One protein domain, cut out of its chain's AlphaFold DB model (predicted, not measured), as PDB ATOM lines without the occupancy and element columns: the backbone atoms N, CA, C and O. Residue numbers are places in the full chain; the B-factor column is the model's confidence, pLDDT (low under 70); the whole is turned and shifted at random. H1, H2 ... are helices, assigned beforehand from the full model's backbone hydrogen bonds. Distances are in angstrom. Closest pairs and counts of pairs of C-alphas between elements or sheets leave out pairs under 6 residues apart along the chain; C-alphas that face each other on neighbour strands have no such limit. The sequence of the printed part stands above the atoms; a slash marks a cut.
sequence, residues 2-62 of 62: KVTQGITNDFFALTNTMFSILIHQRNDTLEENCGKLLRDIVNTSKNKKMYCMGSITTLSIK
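This is residues 2 to 62 of the 62 residues of an uncharacterized protein of Helicobacter pylori FD662 (UniProt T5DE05). A model with little regular structure: a loose, open loop of chain, with helix H2 along one end, the long link of residues 13 to 33 round the opposite end and one side, and residues 47 to 62 running back from H2 along the other side. The short helix H1 sits apart from H2. The 61 printed residues hold two named helices, H1 then H2, and no named strand; the class is all helix, with 18 residues in named elements. The whole is loose, with a radius of gyration of the C-alphas of 14.4 A and spans of 40 by 28 by 20 A.

H2, residues 34 to 46, and H1, residues 8 to 12, are apart, with no C-alpha of the one within 8 A of the other. In both helices every O i to N i+4 pair is within hydrogen-bond range. Residues 9 to 16, of which 9 to 12 belong to H1, stand free, and so do residues 23 to 36, of which 34 to 36 belong to H2.

H2 is 18.6 A long, from C-alpha 34 at (-32.310, -32.584, -21.837) to C-alpha 46 at (-19.444, -43.885, -14.689). H1 is 6.3 A long and begins at C-alpha 8, at (-36.619, -47.793, -18.346).

The C-alphas of Asn 47 and Lys 62, the two farthest apart, are 40.3 A apart. The printed part has no cut. The link from H1 to H2 is long, 21 residues. The mean pLDDT of the printed part is 86.6; residues 28 to 32 are under 70.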
ATOM      1  N   LYS A   2     -50.795 -48.553  -6.884       88.44
ATOM      2  CA  LYS A   2     -49.715 -49.537  -7.065       88.44
ATOM      3  C   LYS A   2     -48.478 -48.799  -7.571       88.44
ATOM      4  O   LYS A   2     -48.580 -48.081  -8.557       88.44
ATOM      5  N   VAL A   3     -47.351 -48.967  -6.887       88.88
ATOM      6  CA  VAL A   3     -46.063 -48.378  -7.273       88.88
ATOM      7  C   VAL A   3     -45.128 -49.513  -7.658       88.88
ATOM      8  O   VAL A   3     -45.014 -50.498  -6.931       88.88
ATOM      9  N   THR A   4     -44.487 -49.385  -8.813       90.94
ATOM     10  CA  THR A   4     -43.493 -50.339  -9.305       90.94
ATOM     11  C   THR A   4     -42.216 -49.588  -9.626       90.94
ATOM     12  O   THR A   4     -42.237 -48.645 -10.412       90.94
ATOM     13  N   GLN A   5     -41.112 -50.015  -9.022       91.62
ATOM     14  CA  GLN A   5     -39.779 -49.583  -9.416       91.62
ATOM     15  C   GLN A   5     -39.248 -50.567 -10.459       91.62
ATOM     16  O   GLN A   5     -39.362 -51.777 -10.282       91.62
ATOM     17  N   GLY A   6     -38.671 -50.046 -11.536       91.56
ATOM     18  CA  GLY A   6     -38.104 -50.850 -12.610       91.56
ATOM     19  C   GLY A   6     -37.091 -50.049 -13.409       91.56
ATOM     20  O   GLY A   6     -36.837 -48.877 -13.117       91.56
ATOM     21  N   ILE A   7     -36.508 -50.687 -14.415       92.62
ATOM     22  CA  ILE A   7     -35.646 -50.002 -15.373       92.62
ATOM     23  C   ILE A   7     -36.472 -49.492 -16.552       92.62
ATOM     24  O   ILE A   7     -37.501 -50.059 -16.912       92.62
ATOM     25  N   THR A   8     -35.986 -48.426 -17.183       90.94
ATOM     26  CA  THR A   8     -36.619 -47.793 -18.346       90.94
ATOM     27  C   THR A   8     -36.936 -48.797 -19.455       90.94
ATOM     28  O   THR A   8     -38.005 -48.728 -20.056       90.94
ATOM     29  N   ASN A   9     -36.040 -49.760 -19.693       92.00
ATOM     30  CA  ASN A   9     -36.233 -50.776 -20.723       92.00
ATOM     31  C   ASN A   9     -37.466 -51.649 -20.458       92.00
ATOM     32  O   ASN A   9     -38.292 -51.809 -21.345       92.00
ATOM     33  N   ASP A  10     -37.634 -52.145 -19.232       92.38
ATOM     34  CA  ASP A  10     -38.768 -53.006 -18.871       92.38
ATOM     35  C   ASP A  10     -40.102 -52.265 -18.984       92.38
ATOM     36  O   ASP A  10     -41.121 -52.867 -19.314       92.38
ATOM     37  N   PHE A  11     -40.097 -50.952 -18.737       91.19
ATOM     38  CA  PHE A  11     -41.286 -50.119 -18.874       91.19
ATOM     39  C   PHE A  11     -41.679 -49.899 -20.343       91.19
ATOM     40  O   PHE A  11     -42.845 -50.064 -20.696       91.19
ATOM     41  N   PHE A  12     -40.727 -49.549 -21.215       90.50
ATOM     42  CA  PHE A  12     -41.019 -49.243 -22.622       90.50
ATOM     43  C   PHE A  12     -41.085 -50.475 -23.537       90.50
ATOM     44  O   PHE A  12     -41.683 -50.394 -24.607       90.50
ATOM     45  N   ALA A  13     -40.521 -51.616 -23.132       93.75
ATOM     46  CA  ALA A  13     -40.541 -52.862 -23.904       93.75
ATOM     47  C   ALA A  13     -41.818 -53.705 -23.698       93.75
ATOM     48  O   ALA A  13     -41.883 -54.852 -24.145       93.75
ATOM     49  N   LEU A  14     -42.840 -53.170 -23.018       90.88
ATOM     50  CA  LEU A  14     -44.103 -53.874 -22.804       90.88
ATOM     51  C   LEU A  14     -44.823 -54.126 -24.137       90.88
ATOM     52  O   LEU A  14     -45.389 -53.225 -24.757       90.88
ATOM     53  N   THR A  15     -44.830 -55.388 -24.564       91.94
ATOM     54  CA  THR A  15     -45.525 -55.825 -25.784       91.94
ATOM     55  C   THR A  15     -47.015 -55.462 -25.707       91.94
ATOM     56  O   THR A  15     -47.630 -55.590 -24.648       91.94
ATOM     57  N   ASN A  16     -47.606 -55.022 -26.822       89.75
ATOM     58  CA  ASN A  16     -49.014 -54.599 -26.926       89.75
ATOM     59  C   ASN A  16     -49.411 -53.399 -26.042       89.75
ATOM     60  O   ASN A  16     -50.598 -53.174 -25.820       89.75
ATOM     61  N   THR A  17     -48.450 -52.621 -25.539       91.25
ATOM     62  CA  THR A  17     -48.730 -51.397 -24.776       91.25
ATOM     63  C   THR A  17     -48.482 -50.172 -25.648       91.25
ATOM     64  O   THR A  17     -47.400 -50.007 -26.203       91.25
ATOM     65  N   MET A  18     -49.480 -49.294 -25.758       91.19
ATOM     66  CA  MET A  18     -49.342 -47.991 -26.407       91.19
ATOM     67  C   MET A  18     -49.377 -46.889 -25.349       91.19
ATOM     68  O   MET A  18     -50.277 -46.850 -24.512       91.19
ATOM     69  N   PHE A  19     -48.415 -45.972 -25.411       91.75
ATOM     70  CA  PHE A  19     -48.357 -44.807 -24.531       91.75
ATOM     71  C   PHE A  19     -49.012 -43.597 -25.200       91.75
ATOM     72  O   PHE A  19     -48.798 -43.337 -26.383       91.75
ATOM     73  N   SER A  20     -49.800 -42.842 -24.436       90.75
ATOM     74  CA  SER A  20     -50.434 -41.605 -24.893       90.75
ATOM     75  C   SER A  20     -50.415 -40.560 -23.782       90.75
ATOM     76  O   SER A  20     -50.498 -40.895 -22.602       90.75
ATOM     77  N   ILE A  21     -50.310 -39.291 -24.176       89.50
ATOM     78  CA  ILE A  21     -50.359 -38.131 -23.282       89.50
ATOM     79  C   ILE A  21     -51.747 -37.506 -23.401       89.50
ATOM     80  O   ILE A  21     -52.246 -37.300 -24.515       89.50
ATOM     81  N   LEU A  22     -52.364 -37.186 -22.264       88.00
ATOM     82  CA  LEU A  22     -53.677 -36.551 -22.236       88.00
ATOM     83  C   LEU A  22     -53.610 -35.167 -22.893       88.00
ATOM     84  O   LEU A  22     -52.657 -34.416 -22.704       88.00
ATOM     85  N   ILE A  23     -54.643 -34.815 -23.662       85.38
ATOM     86  CA  ILE A  23     -54.665 -33.590 -24.483       85.38
ATOM     87  C   ILE A  23     -54.414 -32.330 -23.639       85.38
ATOM     88  O   ILE A  23     -53.732 -31.420 -24.097       85.38
ATOM     89  N   HIS A  24     -54.898 -32.302 -22.393       84.50
ATOM     90  CA  HIS A  24     -54.720 -31.166 -21.488       84.50
ATOM     91  C   HIS A  24     -53.281 -30.982 -20.972       84.50
ATOM     92  O   HIS A  24     -52.967 -29.898 -20.499       84.50
ATOM     93  N   GLN A  25     -52.412 -31.998 -21.072       79.00
ATOM     94  CA  GLN A  25     -51.006 -31.942 -20.631       79.00
ATOM     95  C   GLN A  25     -50.033 -31.612 -21.774       79.00
ATOM     96  O   GLN A  25     -48.850 -31.394 -21.550       79.00
ATOM     97  N   ARG A  26     -50.502 -31.585 -23.030       70.94
ATOM     98  CA  ARG A  26     -49.623 -31.392 -24.200       70.94
ATOM     99  C   ARG A  26     -48.974 -30.009 -24.284       70.94
ATOM    100  O   ARG A  26     -48.033 -29.852 -25.052       70.94
ATOM    101  N   ASN A  27     -49.481 -29.033 -23.537       70.75
ATOM    102  CA  ASN A  27     -49.009 -27.649 -23.576       70.75
ATOM    103  C   ASN A  27     -47.970 -27.330 -22.497       70.75
ATOM    104  O   ASN A  27     -47.573 -26.171 -22.384       70.75
ATOM    105  N   ASP A  28     -47.534 -28.318 -21.712       66.12
ATOM    106  CA  ASP A  28     -46.444 -28.104 -20.769       66.12
ATOM    107  C   ASP A  28     -45.159 -27.857 -21.564       66.12
ATOM    108  O   ASP A  28     -44.578 -28.757 -22.176       66.12
ATOM    109  N   THR A  29     -44.743 -26.591 -21.602       64.12
ATOM    110  CA  THR A  29     -43.456 -26.189 -22.157       64.12
ATOM    111  C   THR A  29     -42.384 -26.914 -21.358       64.12
ATOM    112  O   THR A  29     -42.193 -26.640 -20.175       64.12
ATOM    113  N   LEU A  30     -41.717 -27.877 -21.992       64.50
ATOM    114  CA  LEU A  30     -40.612 -28.608 -21.392       64.50
ATOM    115  C   LEU A  30     -39.474 -27.622 -21.094       64.50
ATOM    116  O   LEU A  30     -38.633 -27.355 -21.946       64.50
ATOM    117  N   GLU A  31     -39.435 -27.094 -19.873       62.38
ATOM    118  CA  GLU A  31     -38.283 -26.360 -19.334       62.38
ATOM    119  C   GLU A  31     -37.274 -27.326 -18.679       62.38
ATOM    120  O   GLU A  31     -36.435 -26.950 -17.863       62.38
ATOM    121  N   GLU A  32     -37.339 -28.615 -19.024       65.81
ATOM    122  CA  GLU A  32     -36.334 -29.591 -18.633       65.81
ATOM    123  C   GLU A  32     -35.199 -29.587 -19.660       65.81
ATOM    124  O   GLU A  32     -35.362 -29.931 -20.830       65.81
ATOM    125  N   ASN A  33     -34.008 -29.181 -19.222       81.00
ATOM    126  CA  ASN A  33     -32.832 -29.187 -20.078       81.00
ATOM    127  C   ASN A  33     -32.367 -30.636 -20.297       81.00
ATOM    128  O   ASN A  33     -31.630 -31.182 -19.472       81.00
ATOM    129  N   CYS A  34     -32.747 -31.243 -21.427       82.88
ATOM    130  CA  CYS A  34     -32.310 -32.584 -21.837       82.88
ATOM    131  C   CYS A  34     -30.788 -32.782 -21.705       82.88
ATOM    132  O   CYS A  34     -30.323 -33.877 -21.387       82.88
ATOM    133  N   GLY A  35     -29.995 -31.720 -21.898       88.75
ATOM    134  CA  GLY A  35     -28.544 -31.763 -21.727       88.75
ATOM    135  C   GLY A  35     -28.109 -32.032 -20.283       88.75
ATOM    136  O   GLY A  35     -27.158 -32.782 -20.059       88.75
ATOM    137  N   LYS A  36     -28.817 -31.472 -19.294       89.06
ATOM    138  CA  LYS A  36     -28.563 -31.744 -17.871       89.06
ATOM    139  C   LYS A  36     -28.906 -33.192 -17.530       89.06
ATOM    140  O   LYS A  36     -28.072 -33.876 -16.946       89.06
ATOM    141  N   LEU A  37     -30.069 -33.669 -17.976       88.50
ATOM    142  CA  LEU A  37     -30.509 -35.049 -17.766       88.50
ATOM    143  C   LEU A  37     -29.484 -36.059 -18.308       88.50
ATOM    144  O   LEU A  37     -29.033 -36.947 -17.586       88.50
ATOM    145  N   LEU A  38     -29.053 -35.891 -19.562       89.81
ATOM    146  CA  LEU A  38     -28.050 -36.766 -20.174       89.81
ATOM    147  C   LEU A  38     -26.718 -36.723 -19.420       89.81
ATOM    148  O   LEU A  38     -26.090 -37.764 -19.205       89.81
ATOM    149  N   ARG A  39     -26.288 -35.534 -18.985       91.69
ATOM    150  CA  ARG A  39     -25.057 -35.374 -18.205       91.69
ATOM    151  C   ARG A  39     -25.141 -36.114 -16.870       91.69
ATOM    152  O   ARG A  39     -24.176 -36.783 -16.500       91.69
ATOM    153  N   ASP A  40     -26.275 -36.040 -16.183       90.25
ATOM    154  CA  ASP A  40     -26.487 -36.711 -14.901       90.25
ATOM    155  C   ASP A  40     -26.536 -38.240 -15.057       90.25
ATOM    156  O   ASP A  40     -25.882 -38.953 -14.286       90.25
ATOM    157  N   ILE A  41     -27.203 -38.749 -16.101       90.00
ATOM    158  CA  ILE A  41     -27.213 -40.180 -16.452       90.00
ATOM    159  C   ILE A  41     -25.784 -40.673 -16.710       90.00
ATOM    160  O   ILE A  41     -25.338 -41.647 -16.097       90.00
ATOM    161  N   VAL A  42     -25.031 -39.983 -17.574       91.62
ATOM    162  CA  VAL A  42     -23.657 -40.372 -17.926       91.62
ATOM    163  C   VAL A  42     -22.741 -40.320 -16.702       91.62
ATOM    164  O   VAL A  42     -22.010 -41.279 -16.446       91.62
ATOM    165  N   ASN A  43     -22.793 -39.253 -15.901       92.62
ATOM    166  CA  ASN A  43     -21.968 -39.124 -14.696       92.62
ATOM    167  C   ASN A  43     -22.276 -40.211 -13.657       92.62
ATOM    168  O   ASN A  43     -21.359 -40.757 -13.042       92.62
ATOM    169  N   THR A  44     -23.552 -40.556 -13.482       90.69
ATOM    170  CA  THR A  44     -23.973 -41.602 -12.543       90.69
ATOM    171  C   THR A  44     -23.555 -42.989 -13.038       90.69
ATOM    172  O   THR A  44     -23.038 -43.790 -12.254       90.69
ATOM    173  N   SER A  45     -23.668 -43.235 -14.351       87.19
ATOM    174  CA  SER A  45     -23.260 -44.498 -14.979       87.19
ATOM    175  C   SER A  45     -21.761 -44.784 -14.831       87.19
ATOM    176  O   SER A  45     -21.381 -45.921 -14.554       87.19
ATOM    177  N   LYS A  46     -20.900 -43.753 -14.903       90.12
ATOM    178  CA  LYS A  46     -19.444 -43.885 -14.689       90.12
ATOM    179  C   LYS A  46     -19.106 -44.428 -13.301       90.12
ATOM    180  O   LYS A  46     -18.169 -45.205 -13.154       90.12
ATOM    181  N   ASN A  47     -19.907 -44.070 -12.301       90.81
ATOM    182  CA  ASN A  47     -19.767 -44.556 -10.930       90.81
ATOM    183  C   ASN A  47     -20.474 -45.904 -10.693       90.81
ATOM    184  O   ASN A  47     -20.580 -46.329  -9.543       90.81
ATOM    185  N   LYS A  48     -20.995 -46.555 -11.751       86.06
ATOM    186  CA  LYS A  48     -21.812 -47.784 -11.705       86.06
ATOM    187  C   LYS A  48     -23.000 -47.694 -10.736       86.06
ATOM    188  O   LYS A  48     -23.478 -48.708 -10.233       86.06
ATOM    189  N   LYS A  49     -23.473 -46.477 -10.461       88.88
ATOM    190  CA  LYS A  49     -24.666 -46.235  -9.649       88.88
ATOM    191  C   LYS A  49     -25.893 -46.220 -10.552       88.88
ATOM    192  O   LYS A  49     -25.808 -45.896 -11.735       88.88
ATOM    193  N   MET A  50     -27.041 -46.556  -9.978       87.25
ATOM    194  CA  MET A  50     -28.324 -46.410 -10.655       87.25
ATOM    195  C   MET A  50     -28.755 -44.942 -10.603       87.25
ATOM    196  O   MET A  50     -28.753 -44.335  -9.533       87.25
ATOM    197  N   TYR A  51     -29.123 -44.381 -11.752       89.38
ATOM    198  CA  TYR A  51     -29.724 -43.053 -11.829       89.38
ATOM    199  C   TYR A  51     -31.247 -43.168 -11.727       89.38
ATOM    200  O   TYR A  51     -31.857 -43.942 -12.461       89.38
ATOM    201  N   CYS A  52     -31.859 -42.402 -10.823       89.69
ATOM    202  CA  CYS A  52     -33.310 -42.277 -10.756       89.69
ATOM    203  C   CYS A  52     -33.735 -41.119 -11.661       89.69
ATOM    204  O   CYS A  52     -33.517 -39.961 -11.319       89.69
ATOM    205  N   MET A  53     -34.330 -41.443 -12.808       86.25
ATOM    206  CA  MET A  53     -34.816 -40.453 -13.778       86.25
ATOM    207  C   MET A  53     -36.109 -39.756 -13.324       86.25
ATOM    208  O   MET A  53     -36.512 -38.762 -13.911       86.25
ATOM    209  N   GLY A  54     -36.744 -40.266 -12.267       88.69
ATOM    210  CA  GLY A  54     -37.980 -39.741 -11.700       88.69
ATOM    211  C   GLY A  54     -39.057 -40.815 -11.578       88.69
ATOM    212  O   GLY A  54     -38.791 -42.014 -11.693       88.69
ATOM    213  N   SER A  55     -40.285 -40.371 -11.337       91.25
ATOM    214  CA  SER A  55     -41.473 -41.220 -11.255       91.25
ATOM    215  C   SER A  55     -42.530 -40.729 -12.230       91.25
ATOM    216  O   SER A  55     -42.760 -39.526 -12.332       91.25
ATOM    217  N   ILE A  56     -43.217 -41.659 -12.886       90.25
ATOM    218  CA  ILE A  56     -44.337 -41.367 -13.780       90.25
ATOM    219  C   ILE A  56     -45.629 -41.941 -13.204       90.25
ATOM    220  O   ILE A  56     -45.638 -43.027 -12.622       90.25
ATOM    221  N   THR A  57     -46.725 -41.216 -13.395       91.88
ATOM    222  CA  THR A  57     -48.070 -41.680 -13.049       91.88
ATOM    223  C   THR A  57     -48.789 -42.051 -14.333       91.88
ATOM    224  O   THR A  57     -48.939 -41.220 -15.224       91.88
ATOM    225  N   THR A  58     -49.245 -43.296 -14.434       91.06
ATOM    226  CA  THR A  58     -49.918 -43.812 -15.630       91.06
ATOM    227  C   THR A  58     -51.341 -44.241 -15.313       91.06
ATOM    228  O   THR A  58     -51.577 -44.909 -14.304       91.06
ATOM    229  N   LEU A  59     -52.269 -43.943 -16.219       91.25
ATOM    230  CA  LEU A  59     -53.600 -44.539 -16.232       91.25
ATOM    231  C   LEU A  59     -53.614 -45.687 -17.249       91.25
ATOM    232  O   LEU A  59     -53.373 -45.461 -18.430       91.25
ATOM    233  N   SER A  60     -53.892 -46.913 -16.797       88.62
ATOM    234  CA  SER A  60     -54.083 -48.055 -17.697       88.62
ATOM    235  C   SER A  60     -55.547 -48.126 -18.114       88.62
ATOM    236  O   SER A  60     -56.428 -48.286 -17.271       88.62
ATOM    237  N   ILE A  61     -55.783 -47.991 -19.414       86.62
ATOM    238  CA  ILE A  61     -57.089 -48.177 -20.044       86.62
ATOM    239  C   ILE A  61     -57.037 -49.549 -20.719       86.62
ATOM    240  O   ILE A  61     -56.100 -49.817 -21.472       86.62
ATOM    241  N   LYS A  62     -57.977 -50.428 -20.368       77.25
ATOM    242  CA  LYS A  62     -58.140 -51.746 -20.993       77.25
ATOM    243  C   LYS A  62     -59.012 -51.650 -22.232       77.25
ATOM    244  O   LYS A  62     -59.947 -50.819 -22.202       77.25
TER     245      LYS A  62